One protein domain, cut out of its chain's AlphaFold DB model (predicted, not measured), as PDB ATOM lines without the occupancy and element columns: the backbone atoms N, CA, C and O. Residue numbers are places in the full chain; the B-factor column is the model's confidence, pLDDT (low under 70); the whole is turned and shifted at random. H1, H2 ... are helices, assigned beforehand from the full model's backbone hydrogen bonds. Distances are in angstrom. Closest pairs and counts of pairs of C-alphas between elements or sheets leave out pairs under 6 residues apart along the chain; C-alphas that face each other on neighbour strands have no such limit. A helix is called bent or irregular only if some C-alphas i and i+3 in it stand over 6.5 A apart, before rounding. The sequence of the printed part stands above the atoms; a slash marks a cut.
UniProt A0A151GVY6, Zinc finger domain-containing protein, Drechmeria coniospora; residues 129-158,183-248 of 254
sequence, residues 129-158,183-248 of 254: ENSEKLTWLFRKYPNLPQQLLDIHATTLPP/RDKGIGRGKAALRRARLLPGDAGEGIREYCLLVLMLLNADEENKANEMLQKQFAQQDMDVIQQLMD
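AT A GLANCE: This is residues 129 to 158 and 183 to 248 of the 254 residues of the protein "Zinc finger domain-containing protein" of Drechmeria coniospora (UniProt A0A151GVY6). A very long helix, H4, makes an L with a short pair of helices, H2 and H3, which lie side by side, run opposite ways and meet H4 near its beginning. H1 runs back beside the early part of H4, and residues 219 to 248 of H4 stick out beyond this small body as a long bare arm. The printed part has 96 residues with four named helices, H1, H2, H3 and H4 in chain order, and no named strand; the class is all helix. The whole is extended, with a radius of gyration of the C-alphas of 21.6 A and spans of 70 by 32 by 18 A, the arm making most of the length.

HOW THE PARTS SIT: H4, residues 202 to 248, is the hub and touches the three other helices. With residues 207 to 214 alone it touches H1, residues 132 to 140, at a shallow tilt of 12 degrees, opposite ways; the closest C-alphas are those of Leu 137 and Tyr 211, 7.4 A apart. With residues 204 to 208 alone it touches H2, residues 144 to 153, about perpendicular at 86 degrees, the closest C-alphas being those of Leu 144 and Gly 207, 6.0 A apart. H3, residues 183 to 197, only just touches H4, with 3 pairs of C-alphas within 8 A, through residue 197 of H3 and residues 204 to 208 of H4. The closest C-alphas there are those of Ala 197 and Gly 205, 5.6 A apart, and the tilt of 69 degrees, opposite ways, is steep but only just short of about perpendicular. H2 and H3 touch at a shallow tilt of 31 degrees, opposite ways, with the C-alphas of Ile 151 and Ala 193 closest at 5.6 A. H1 and H2 are close but not clearly touching, their closest C-alphas, of Phe 138 and Leu 144, being 6.4 A apart, and their lines stand about perpendicular at 83 degrees. H1 and H3 are apart. Every O i to N i+4 pair is within hydrogen-bond range in H1, H2 and H3, and 41 of 43 are in H4.

IN THESE COORDINATES: H4 measures 68.3 A from C-alpha 202 at (46.145, 34.151, -7.335) to C-alpha 248 at (0.628, 58.168, -52.226), and is not bent. H3 measures 20.8 A, H2 14.2 A and H1 12.3 A, H1 beginning with C-alpha 132 at (26.107, 34.401, -19.154).

THE WHOLE: The C-alphas of Pro 158 and Asp 248 are the two farthest apart, at 71.1 A. Without residues 219 to 248, which stand free, the body spans 33 by 28 by 19 A. Residues 159 to 182 are cut out, in the link from H2 to H3, and C-alphas 158 and 183 are 11.7 A apart across the cut. The links H1 to H2 and H3 to H4 are tight. The mean pLDDT of the printed part is 95.0, and no printed residue is under 70.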
ATOM      1  N   GLU A 129      21.913  41.314 -14.965       87.94
ATOM      2  CA  GLU A 129      20.878  40.405 -14.431       87.94
ATOM      3  C   GLU A 129      20.910  39.024 -15.113       87.94
ATOM      4  O   GLU A 129      20.909  38.002 -14.431       87.94
ATOM      5  N   ASN A 130      21.018  38.993 -16.448       84.31
ATOM      6  CA  ASN A 130      20.979  37.770 -17.265       84.31
ATOM      7  C   ASN A 130      22.314  37.471 -17.983       84.31
ATOM      8  O   ASN A 130      22.340  36.837 -19.037       84.31
ATOM      9  N   SER A 131      23.442  37.961 -17.461       93.12
ATOM     10  CA  SER A 131      24.731  37.856 -18.158       93.12
ATOM     11  C   SER A 131      25.385  36.478 -18.006       93.12
ATOM     12  O   SER A 131      25.998  36.176 -16.979       93.12
ATOM     13  N   GLU A 132      25.377  35.680 -19.081       95.50
ATOM     14  CA  GLU A 132      26.107  34.401 -19.154       95.50
ATOM     15  C   GLU A 132      27.592  34.543 -18.783       95.50
ATOM     16  O   GLU A 132      28.173  33.660 -18.150       95.50
ATOM     17  N   LYS A 133      28.209  35.680 -19.135       95.38
ATOM     18  CA  LYS A 133      29.616  35.976 -18.832       95.38
ATOM     19  C   LYS A 133      29.850  36.082 -17.321       95.38
ATOM     20  O   LYS A 133      30.857  35.572 -16.831       95.38
ATOM     21  N   LEU A 134      28.923  36.689 -16.569       96.06
ATOM     22  CA  LEU A 134      28.983  36.719 -15.101       96.06
ATOM     23  C   LEU A 134      28.710  35.331 -14.509       96.06
ATOM     24  O   LEU A 134      29.444  34.895 -13.624       96.06
ATOM     25  N   THR A 135      27.724  34.595 -15.035       96.19
ATOM     26  CA  THR A 135      27.449  33.208 -14.623       96.19
ATOM     27  C   THR A 135      28.673  32.303 -14.802       96.19
ATOM     28  O   THR A 135      28.981  31.499 -13.923       96.19
ATOM     29  N   TRP A 136      29.408  32.447 -15.908       97.69
ATOM     30  CA  TRP A 136      30.667  31.738 -16.143       97.69
ATOM     31  C   TRP A 136      31.775  32.190 -15.183       97.69
ATOM     32  O   TRP A 136      32.460  31.345 -14.609       97.69
ATOM     33  N   LEU A 137      31.911  33.497 -14.935       97.62
ATOM     34  CA  LEU A 137      32.919  34.028 -14.015       97.62
ATOM     35  C   LEU A 137      32.739  33.497 -12.581       97.62
ATOM     36  O   LEU A 137      33.718  33.107 -11.949       97.62
ATOM     37  N   PHE A 138      31.501  33.403 -12.085       97.00
ATOM     38  CA  PHE A 138      31.217  32.814 -10.769       97.00
ATOM     39  C   PHE A 138      31.464  31.297 -10.712       97.00
ATOM     40  O   PHE A 138      31.793  30.779  -9.648       97.00
ATOM     41  N   ARG A 139      31.365  30.578 -11.843       97.62
ATOM     42  CA  ARG A 139      31.771  29.160 -11.939       97.62
ATOM     43  C   ARG A 139      33.295  28.997 -11.953       97.62
ATOM     44  O   ARG A 139      33.801  28.059 -11.348       97.62
ATOM     45  N   LYS A 140      34.017  29.908 -12.616       97.75
ATOM     46  CA  LYS A 140      35.490  29.953 -12.645       97.75
ATOM     47  C   LYS A 140      36.082  30.319 -11.279       97.75
ATOM     48  O   LYS A 140      37.080  29.735 -10.873       97.75
ATOM     49  N   TYR A 141      35.451  31.248 -10.562       97.94
ATOM     50  CA  TYR A 141      35.890  31.727  -9.251       97.94
ATOM     51  C   TYR A 141      34.814  31.479  -8.179       97.94
ATOM     52  O   TYR A 141      34.106  32.412  -7.796       97.94
ATOM     53  N   PRO A 142      34.694  30.256  -7.624       96.69
ATOM     54  CA  PRO A 142      33.641  29.921  -6.656       96.69
ATOM     55  C   PRO A 142      33.714  30.727  -5.346       96.69
ATOM     56  O   PRO A 142      32.704  30.900  -4.673       96.69
ATOM     57  N   ASN A 143      34.884  31.282  -5.007       96.06
ATOM     58  CA  ASN A 143      35.079  32.165  -3.848       96.06
ATOM     59  C   ASN A 143      34.791  33.654  -4.149       96.06
ATOM     60  O   ASN A 143      34.904  34.498  -3.259       96.06
ATOM     61  N   LEU A 144      34.466  34.021  -5.394       97.56
ATOM     62  CA  LEU A 144      34.173  35.407  -5.781       97.56
ATOM     63  C   LEU A 144      32.882  35.961  -5.143       97.56
ATOM     64  O   LEU A 144      32.939  37.088  -4.649       97.56
ATOM     65  N   PRO A 145      31.749  35.224  -5.073       97.38
ATOM     66  CA  PRO A 145      30.529  35.732  -4.440       97.38
ATOM     67  C   PRO A 145      30.750  36.146  -2.981       97.38
ATOM     68  O   PRO A 145      30.349  37.241  -2.595       97.38
ATOM     69  N   GLN A 146      31.455  35.323  -2.193       97.75
ATOM     70  CA  GLN A 146      31.740  35.641  -0.791       97.75
ATOM     71  C   GLN A 146      32.620  36.889  -0.664       97.75
ATOM     72  O   GLN A 146      32.266  37.800   0.074       97.75
ATOM     73  N   GLN A 147      33.697  37.004  -1.448       97.31
ATOM     74  CA  GLN A 147      34.555  38.196  -1.419       97.31
ATOM     75  C   GLN A 147      33.796  39.485  -1.787       97.31
ATOM     76  O   GLN A 147      34.063  40.541  -1.213       97.31
ATOM     77  N   LEU A 148      32.835  39.422  -2.717       98.06
ATOM     78  CA  LEU A 148      31.980  40.568  -3.047       98.06
ATOM     79  C   LEU A 148      31.013  40.913  -1.902       98.06
ATOM     80  O   LEU A 148      30.827  42.097  -1.612       98.06
ATOM     81  N   LEU A 149      30.453  39.909  -1.217       97.94
ATOM     82  CA  LEU A 149      29.635  40.101  -0.014       97.94
ATOM     83  C   LEU A 149      30.450  40.693   1.147       97.94
ATOM     84  O   LEU A 149      29.970  41.614   1.805       97.94
ATOM     85  N   ASP A 150      31.691  40.247   1.351       97.12
ATOM     86  CA  ASP A 150      32.601  40.776   2.374       97.12
ATOM     87  C   ASP A 150      32.940  42.251   2.101       97.12
ATOM     88  O   ASP A 150      32.858  43.099   2.993       97.12
ATOM     89  N   ILE A 151      33.259  42.596   0.845       97.44
ATOM     90  CA  ILE A 151      33.495  43.985   0.417       97.44
ATOM     91  C   ILE A 151      32.238  44.833   0.646       97.44
ATOM     92  O   ILE A 151      32.343  45.931   1.203       97.44
ATOM     93  N   HIS A 152      31.058  44.332   0.268       97.00
ATOM     94  CA  HIS A 152      29.781  45.002   0.514       97.00
ATOM     95  C   HIS A 152      29.526  45.214   2.014       97.00
ATOM     96  O   HIS A 152      29.180  46.327   2.411       97.00
ATOM     97  N   ALA A 153      29.787  44.217   2.865       96.69
ATOM     98  CA  ALA A 153      29.623  44.323   4.313       96.69
ATOM     99  C   ALA A 153      30.465  45.462   4.919       96.69
ATOM    100  O   ALA A 153      29.990  46.155   5.817       96.69
ATOM    101  N   THR A 154      31.657  45.764   4.381       95.62
ATOM    102  CA  THR A 154      32.449  46.925   4.845       95.62
ATOM    103  C   THR A 154      31.803  48.293   4.569       95.62
ATOM    104  O   THR A 154      32.218  49.286   5.173       95.62
ATOM    105  N   THR A 155      30.801  48.364   3.680       95.62
ATOM    106  CA  THR A 155      30.045  49.599   3.396       95.62
ATOM    107  C   THR A 155      28.918  49.866   4.387       95.62
ATOM    108  O   THR A 155      28.515  51.019   4.542       95.62
ATOM    109  N   LEU A 156      28.439  48.826   5.070       93.56
ATOM    110  CA  LEU A 156      27.334  48.890   6.020       93.56
ATOM    111  C   LEU A 156      27.765  49.592   7.327       93.56
ATOM    112  O   LEU A 156      28.970  49.744   7.581       93.56
ATOM    113  N   PRO A 157      26.816  50.054   8.165       89.75
ATOM    114  CA  PRO A 157      27.140  50.450   9.531       89.75
ATOM    115  C   PRO A 157      27.770  49.271  10.295       89.75
ATOM    116  O   PRO A 157      27.425  48.117  10.024       89.75
ATOM    117  N   PRO A 158      28.684  49.526  11.251       83.25
ATOM    118  CA  PRO A 158      29.107  48.496  12.193       83.25
ATOM    119  C   PRO A 158      27.885  47.895  12.905       83.25
ATOM    120  O   PRO A 158      26.950  48.642  13.203       83.25
ATOM    121  N   ARG A 183      27.330  57.305   5.363       93.69
ATOM    122  CA  ARG A 183      27.340  56.685   4.029       93.69
ATOM    123  C   ARG A 183      28.678  56.868   3.301       93.69
ATOM    124  O   ARG A 183      29.155  55.928   2.673       93.69
ATOM    125  N   ASP A 184      29.317  58.028   3.431       95.00
ATOM    126  CA  ASP A 184      30.591  58.331   2.766       95.00
ATOM    127  C   ASP A 184      31.776  57.578   3.377       95.00
ATOM    128  O   ASP A 184      32.605  57.034   2.644       95.00
ATOM    129  N   LYS A 185      31.828  57.445   4.711       94.12
ATOM    130  CA  LYS A 185      32.779  56.560   5.404       94.12
ATOM    131  C   LYS A 185      32.541  55.095   5.015       94.12
ATOM    132  O   LYS A 185      33.516  54.376   4.805       94.12
ATOM    133  N   GLY A 186      31.288  54.667   4.843       95.12
ATOM    134  CA  GLY A 186      30.929  53.351   4.294       95.12
ATOM    135  C   GLY A 186      31.469  53.133   2.873       95.12
ATOM    136  O   GLY A 186      32.214  52.185   2.624       95.12
ATOM    137  N   ILE A 187      31.197  54.056   1.949       96.44
ATOM    138  CA  ILE A 187      31.724  54.026   0.572       96.44
ATOM    139  C   ILE A 187      33.264  54.064   0.562       96.44
ATOM    140  O   ILE A 187      33.898  53.360  -0.225       96.44
ATOM    141  N   GLY A 188      33.886  54.846   1.449       97.19
ATOM    142  CA  GLY A 188      35.338  54.906   1.625       97.19
ATOM    143  C   GLY A 188      35.940  53.574   2.084       97.19
ATOM    144  O   GLY A 188      36.944  53.131   1.518       97.19
ATOM    145  N   ARG A 189      35.295  52.902   3.049       96.31
ATOM    146  CA  ARG A 189      35.652  51.550   3.514       96.31
ATOM    147  C   ARG A 189      35.518  50.523   2.388       96.31
ATOM    148  O   ARG A 189      36.499  49.837   2.114       96.31
ATOM    149  N   GLY A 190      34.400  50.510   1.659       96.94
ATOM    150  CA  GLY A 190      34.198  49.637   0.493       96.94
ATOM    151  C   GLY A 190      35.244  49.836  -0.604       96.94
ATOM    152  O   GLY A 190      35.850  48.874  -1.073       96.94
ATOM    153  N   LYS A 191      35.556  51.092  -0.961       97.94
ATOM    154  CA  LYS A 191      36.636  51.418  -1.912       97.94
ATOM    155  C   LYS A 191      38.011  50.949  -1.416       97.94
ATOM    156  O   LYS A 191      38.839  50.540  -2.227       97.94
ATOM    157  N   ALA A 192      38.277  50.985  -0.109       97.94
ATOM    158  CA  ALA A 192      39.515  50.459   0.467       97.94
ATOM    159  C   ALA A 192      39.552  48.918   0.494       97.94
ATOM    160  O   ALA A 192      40.590  48.342   0.172       97.94
ATOM    161  N   ALA A 193      38.437  48.257   0.817       98.00
ATOM    162  CA  ALA A 193      38.300  46.803   0.784       98.00
ATOM    163  C   ALA A 193      38.483  46.255  -0.640       98.00
ATOM    164  O   ALA A 193      39.326  45.389  -0.854       98.00
ATOM    165  N   LEU A 194      37.806  46.844  -1.632       98.12
ATOM    166  CA  LEU A 194      37.944  46.479  -3.045       98.12
ATOM    167  C   LEU A 194      39.384  46.656  -3.561       98.12
ATOM    168  O   LEU A 194      39.891  45.795  -4.279       98.12
ATOM    169  N   ARG A 195      40.078  47.738  -3.167       98.19
ATOM    170  CA  ARG A 195      41.505  47.921  -3.501       98.19
ATOM    171  C   ARG A 195      42.389  46.828  -2.900       98.19
ATOM    172  O   ARG A 195      43.280  46.354  -3.593       98.19
ATOM    173  N   ARG A 196      42.147  46.410  -1.651       98.19
ATOM    174  CA  ARG A 196      42.886  45.301  -1.016       98.19
ATOM    175  C   ARG A 196      42.598  43.968  -1.706       98.19
ATOM    176  O   ARG A 196      43.538  43.253  -2.023       98.19
ATOM    177  N   ALA A 197      41.333  43.676  -2.008       97.69
ATOM    178  CA  ALA A 197      40.932  42.450  -2.694       97.69
ATOM    179  C   ALA A 197      41.599  42.316  -4.078       97.69
ATOM    180  O   ALA A 197      42.174  41.277  -4.385       97.69
ATOM    181  N   ARG A 198      41.652  43.399  -4.871       97.69
ATOM    182  CA  ARG A 198      42.368  43.423  -6.167       97.69
ATOM    183  C   ARG A 198      43.882  43.191  -6.073       97.69
ATOM    184  O   ARG A 198      44.485  42.880  -7.102       97.69
ATOM    185  N   LEU A 199      44.484  43.354  -4.892       97.56
ATOM    186  CA  LEU A 199      45.909  43.120  -4.619       97.56
ATOM    187  C   LEU A 199      46.199  41.718  -4.056       97.56
ATOM    188  O   LEU A 199      47.364  41.392  -3.836       97.56
ATOM    189  N   LEU A 200      45.179  40.883  -3.825       96.88
ATOM    190  CA  LEU A 200      45.396  39.503  -3.395       96.88
ATOM    191  C   LEU A 200      46.095  38.685  -4.504       96.88
ATOM    192  O   LEU A 200      45.804  38.877  -5.694       96.88
ATOM    193  N   PRO A 201      47.017  37.774  -4.138       95.75
ATOM    194  CA  PRO A 201      47.653  36.868  -5.088       95.75
ATOM    195  C   PRO A 201      46.681  35.774  -5.553       95.75
ATOM    196  O   PRO A 201      45.752  35.400  -4.835       95.75
ATOM    197  N   GLY A 202      46.928  35.242  -6.752       96.06
ATOM    198  CA  GLY A 202      46.145  34.151  -7.335       96.06
ATOM    199  C   GLY A 202      44.664  34.482  -7.556       96.06
ATOM    200  O   GLY A 202      44.268  35.645  -7.688       96.06
ATOM    201  N   ASP A 203      43.855  33.426  -7.588       95.44
ATOM    202  CA  ASP A 203      42.447  33.426  -8.004       95.44
ATOM    203  C   ASP A 203      41.546  34.369  -7.201       95.44
ATOM    204  O   ASP A 203      40.579  34.905  -7.741       95.44
ATOM    205  N   ALA A 204      41.868  34.607  -5.925       93.19
ATOM    206  CA  ALA A 204      41.129  35.535  -5.073       93.19
ATOM    207  C   ALA A 204      41.157  36.958  -5.655       93.19
ATOM    208  O   ALA A 204      40.113  37.560  -5.905       93.19
ATOM    209  N   GLY A 205      42.357  37.465  -5.954       96.69
ATOM    210  CA  GLY A 205      42.507  38.774  -6.577       96.69
ATOM    211  C   GLY A 205      42.126  38.781  -8.054       96.69
ATOM    212  O   GLY A 205      41.588  39.785  -8.520       96.69
ATOM    213  N   GLU A 206      42.363  37.687  -8.788       98.00
ATOM    214  CA  GLU A 206      42.052  37.639 -10.222       98.00
ATOM    215  C   GLU A 206      40.549  37.651 -10.488       98.00
ATOM    216  O   GLU A 206      40.086  38.449 -11.297       98.00
ATOM    217  N   GLY A 207      39.757  36.890  -9.725       97.81
ATOM    218  CA  GLY A 207      38.299  36.940  -9.830       97.81
ATOM    219  C   GLY A 207      37.737  38.345  -9.596       97.81
ATOM    220  O   GLY A 207      36.821  38.767 -10.296       97.81
ATOM    221  N   ILE A 208      38.324  39.118  -8.672       98.31
ATOM    222  CA  ILE A 208      37.927  40.513  -8.417       98.31
ATOM    223  C   ILE A 208      38.393  41.448  -9.552       98.31
ATOM    224  O   ILE A 208      37.670  42.379  -9.912       98.31
ATOM    225  N   ARG A 209      39.578  41.219 -10.137       98.25
ATOM    226  CA  ARG A 209      40.079  41.976 -11.301       98.25
ATOM    227  C   ARG A 209      39.203  41.735 -12.534       98.25
ATOM    228  O   ARG A 209      38.711  42.710 -13.105       98.25
ATOM    229  N   GLU A 210      38.948  40.477 -12.886       98.12
ATOM    230  CA  GLU A 210      38.068  40.090 -13.994       98.12
ATOM    231  C   GLU A 210      36.625  40.560 -13.769       98.12
ATOM    232  O   GLU A 210      36.029  41.109 -14.693       98.12
ATOM    233  N   TYR A 211      36.079  40.459 -12.549       97.88
ATOM    234  CA  TYR A 211      34.739  40.967 -12.226       97.88
ATOM    235  C   TYR A 211      34.610  42.472 -12.476       97.88
ATOM    236  O   TYR A 211      33.683  42.910 -13.157       97.88
ATOM    237  N   CYS A 212      35.555  43.277 -11.976       97.12
ATOM    238  CA  CYS A 212      35.537  44.721 -12.205       97.12
ATOM    239  C   CYS A 212      35.619  45.080 -13.696       97.12
ATOM    240  O   CYS A 212      34.940  46.010 -14.125       97.12
ATOM    241  N   LEU A 213      36.434  44.367 -14.480       97.00
ATOM    242  CA  LEU A 213      36.543  44.593 -15.925       97.00
ATOM    243  C   LEU A 213      35.269  44.162 -16.662       97.00
ATOM    244  O   LEU A 213      34.768  44.905 -17.502       97.00
ATOM    245  N   LEU A 214      34.713  42.997 -16.325       96.75
ATOM    246  CA  LEU A 214      33.518  42.457 -16.966       96.75
ATOM    247  C   LEU A 214      32.278  43.317 -16.702       96.75
ATOM    248  O   LEU A 214      31.528  43.583 -17.636       96.75
ATOM    249  N   VAL A 215      32.083  43.804 -15.473       96.31
ATOM    250  CA  VAL A 215      30.978  44.724 -15.156       96.31
ATOM    251  C   VAL A 215      31.097  46.022 -15.960       96.31
ATOM    252  O   VAL A 215      30.104  46.463 -16.528       96.31
ATOM    253  N   LEU A 216      32.297  46.602 -16.084       93.75
ATOM    254  CA  LEU A 216      32.506  47.802 -16.907       93.75
ATOM    255  C   LEU A 216      32.219  47.545 -18.396       93.75
ATOM    256  O   LEU A 216      31.559  48.359 -19.034       93.75
ATOM    257  N   MET A 217      32.655  46.405 -18.944       93.75
ATOM    258  CA  MET A 217      32.360  46.037 -20.335       93.75
ATOM    259  C   MET A 217      30.862  45.814 -20.583       93.75
ATOM    260  O   MET A 217      30.352  46.249 -21.608       93.75
ATOM    261  N   LEU A 218      30.154  45.149 -19.662       93.38
ATOM    262  CA  LEU A 218      28.719  44.877 -19.799       93.38
ATOM    263  C   LEU A 218      27.880  46.158 -19.739       93.38
ATOM    264  O   LEU A 218      26.972  46.312 -20.547       93.38
ATOM    265  N   LEU A 219      28.195  47.075 -18.819       90.44
ATOM    266  CA  LEU A 219      27.469  48.341 -18.686       90.44
ATOM    267  C   LEU A 219      27.680  49.260 -19.897       90.44
ATOM    268  O   LEU A 219      26.728  49.884 -20.351       90.44
ATOM    269  N   ASN A 220      28.892  49.309 -20.459       89.19
ATOM    270  CA  ASN A 220      29.156  50.101 -21.663       89.19
ATOM    271  C   ASN A 220      28.473  49.496 -22.906       89.19
ATOM    272  O   ASN A 220      27.824  50.216 -23.660       89.19
ATOM    273  N   ALA A 221      28.571  48.174 -23.096       86.25
ATOM    274  CA  ALA A 221      27.987  47.492 -24.252       86.25
ATOM    275  C   ALA A 221      26.447  47.553 -24.279       86.25
ATOM    276  O   ALA A 221      25.852  47.560 -25.351       86.25
ATOM    277  N   ASP A 222      25.790  47.615 -23.116       84.31
ATOM    278  CA  ASP A 222      24.334  47.780 -23.011       84.31
ATOM    279  C   ASP A 222      23.877  49.166 -23.511       84.31
ATOM    280  O   ASP A 222      22.869  49.274 -24.206       84.31
ATOM    281  N   GLU A 223      24.647  50.226 -23.245       83.81
ATOM    282  CA  GLU A 223      24.382  51.566 -23.793       83.81
ATOM    283  C   GLU A 223      24.693  51.652 -25.300       83.81
ATOM    284  O   GLU A 223      23.911  52.233 -26.055       83.81
ATOM    285  N   GLU A 224      25.784  51.027 -25.764       84.81
ATOM    286  CA  GLU A 224      26.110  50.924 -27.197       84.81
ATOM    287  C   GLU A 224      25.016  50.169 -27.975       84.81
ATOM    288  O   GLU A 224      24.583  50.622 -29.038       84.81
ATOM    289  N   ASN A 225      24.502  49.061 -27.431       85.44
ATOM    290  CA  ASN A 225      23.404  48.302 -28.034       85.44
ATOM    291  C   ASN A 225      22.117  49.135 -28.131       85.44
ATOM    292  O   ASN A 225      21.541  49.220 -29.214       85.44
ATOM    293  N   LYS A 226      21.703  49.821 -27.055       86.19
ATOM    294  CA  LYS A 226      20.519  50.708 -27.069       86.19
ATOM    295  C   LYS A 226      20.642  51.825 -28.106       86.19
ATOM    296  O   LYS A 226      19.663  52.147 -28.779       86.19
ATOM    297  N   ALA A 227      21.833  52.411 -28.250       86.06
ATOM    298  CA  ALA A 227      22.093  53.435 -29.259       86.06
ATOM    299  C   ALA A 227      21.957  52.873 -30.687       86.06
ATOM    300  O   ALA A 227      21.305  53.493 -31.530       86.06
ATOM    301  N   ASN A 228      22.500  51.678 -30.939       87.50
ATOM    302  CA  ASN A 228      22.387  50.991 -32.227       87.50
ATOM    303  C   ASN A 228      20.935  50.593 -32.555       87.50
ATOM    304  O   ASN A 228      20.477  50.847 -33.667       87.50
ATOM    305  N   GLU A 229      20.184  50.041 -31.596       92.38
ATOM    306  CA  GLU A 229      18.756  49.716 -31.750       92.38
ATOM    307  C   GLU A 229      17.916  50.964 -32.061       92.38
ATOM    308  O   GLU A 229      17.057  50.945 -32.949       92.38
ATOM    309  N   MET A 230      18.173  52.073 -31.359       92.44
ATOM    310  CA  MET A 230      17.474  53.338 -31.585       92.44
ATOM    311  C   MET A 230      17.766  53.908 -32.979       92.44
ATOM    312  O   MET A 230      16.841  54.374 -33.647       92.44
ATOM    313  N   LEU A 231      19.018  53.827 -33.440       94.38
ATOM    314  CA  LEU A 231      19.426  54.268 -34.773       94.38
ATOM    315  C   LEU A 231      18.836  53.378 -35.881       94.38
ATOM    316  O   LEU A 231      18.281  53.891 -36.850       94.38
ATOM    317  N   GLN A 232      18.880  52.051 -35.718       94.69
ATOM    318  CA  GLN A 232      18.267  51.107 -36.659       94.69
ATOM    319  C   GLN A 232      16.759  51.358 -36.793       94.69
ATOM    320  O   GLN A 232      16.223  51.350 -37.902       94.69
ATOM    321  N   LYS A 233      16.077  51.640 -35.677       95.75
ATOM    322  CA  LYS A 233      14.654  51.988 -35.681       95.75
ATOM    323  C   LYS A 233      14.367  53.325 -36.376       95.75
ATOM    324  O   LYS A 233      13.326  53.445 -37.016       95.75
ATOM    325  N   GLN A 234      15.257  54.314 -36.270       95.25
ATOM    326  CA  GLN A 234      15.111  55.585 -36.991       95.25
ATOM    327  C   GLN A 234      15.215  55.391 -38.508       95.25
ATOM    328  O   GLN A 234      14.352  55.895 -39.222       95.25
ATOM    329  N   PHE A 235      16.192  54.616 -38.992       96.75
ATOM    330  CA  PHE A 235      16.287  54.290 -40.419       96.75
ATOM    331  C   PHE A 235      15.066  53.505 -40.910       96.75
ATOM    332  O   PHE A 235      14.447  53.911 -41.886       96.75
ATOM    333  N   ALA A 236      14.633  52.470 -40.181       97.06
ATOM    334  CA  ALA A 236      13.442  51.702 -40.551       97.06
ATOM    335  C   ALA A 236      12.162  52.562 -40.618       97.06
ATOM    336  O   ALA A 236      11.310  52.323 -41.471       97.06
ATOM    337  N   GLN A 237      12.026  53.579 -39.755       96.94
ATOM    338  CA  GLN A 237      10.924  54.541 -39.843       96.94
ATOM    339  C   GLN A 237      11.053  55.435 -41.086       96.94
ATOM    340  O   GLN A 237      10.074  55.601 -41.801       96.94
ATOM    341  N   GLN A 238      12.248  55.959 -41.379       96.94
ATOM    342  CA  GLN A 238      12.488  56.779 -42.575       96.94
ATOM    343  C   GLN A 238      12.222  56.001 -43.872       96.94
ATOM    344  O   GLN A 238      11.594  56.537 -44.782       96.94
ATOM    345  N   ASP A 239      12.630  54.730 -43.937       97.12
ATOM    346  CA  ASP A 239      12.339  53.844 -45.065       97.12
ATOM    347  C   ASP A 239      10.821  53.642 -45.234       97.12
ATOM    348  O   ASP A 239      10.302  53.741 -46.347       97.12
ATOM    349  N   MET A 240      10.082  53.423 -44.136       97.38
ATOM    350  CA  MET A 240       8.615  53.325 -44.161       97.38
ATOM    351  C   MET A 240       7.938  54.629 -44.604       97.38
ATOM    352  O   MET A 240       7.019  54.581 -45.421       97.38
ATOM    353  N   ASP A 241       8.394  55.779 -44.106       97.62
ATOM    354  CA  ASP A 241       7.840  57.096 -44.444       97.62
ATOM    355  C   ASP A 241       8.049  57.413 -45.941       97.62
ATOM    356  O   ASP A 241       7.133  57.892 -46.615       97.62
ATOM    357  N   VAL A 242       9.222  57.073 -46.492       97.88
ATOM    358  CA  VAL A 242       9.531  57.206 -47.929       97.88
ATOM    359  C   VAL A 242       8.691  56.249 -48.781       97.88
ATOM    360  O   VAL A 242       8.184  56.654 -49.827       97.88
ATOM    361  N   ILE A 243       8.499  54.999 -48.345       97.25
ATOM    362  CA  ILE A 243       7.632  54.035 -49.042       97.25
ATOM    363  C   ILE A 243       6.183  54.539 -49.079       97.25
ATOM    364  O   ILE A 243       5.567  54.510 -50.144       97.25
ATOM    365  N   GLN A 244       5.656  55.053 -47.961       96.25
ATOM    366  CA  GLN A 244       4.306  55.621 -47.912       96.25
ATOM    367  C   GLN A 244       4.171  56.809 -48.871       96.25
ATOM    368  O   GLN A 244       3.245  56.827 -49.680       96.25
ATOM    369  N   GLN A 245       5.128  57.746 -48.856       96.94
ATOM    370  CA  GLN A 245       5.111  58.881 -49.779       96.94
ATOM    371  C   GLN A 245       5.100  58.421 -51.244       96.94
ATOM    372  O   GLN A 245       4.333  58.961 -52.033       96.94
ATOM    373  N   LEU A 246       5.904  57.418 -51.616       96.94
ATOM    374  CA  LEU A 246       5.940  56.884 -52.984       96.94
ATOM    375  C   LEU A 246       4.631  56.189 -53.394       96.94
ATOM    376  O   LEU A 246       4.239  56.287 -54.555       96.94
ATOM    377  N   MET A 247       3.948  55.516 -52.464       96.62
ATOM    378  CA  MET A 247       2.631  54.917 -52.711       96.62
ATOM    379  C   MET A 247       1.549  55.985 -52.917       96.62
ATOM    380  O   MET A 247       0.756  55.878 -53.853       96.62
ATOM    381  N   ASP A 248       1.552  57.037 -52.095       96.69
ATOM    382  CA  ASP A 248       0.628  58.168 -52.226       96.69
ATOM    383  C   ASP A 248       0.853  58.907 -53.563       96.69
ATOM    384  O   ASP A 248      -0.104  59.219 -54.278       96.69
TER     385      ASP A 248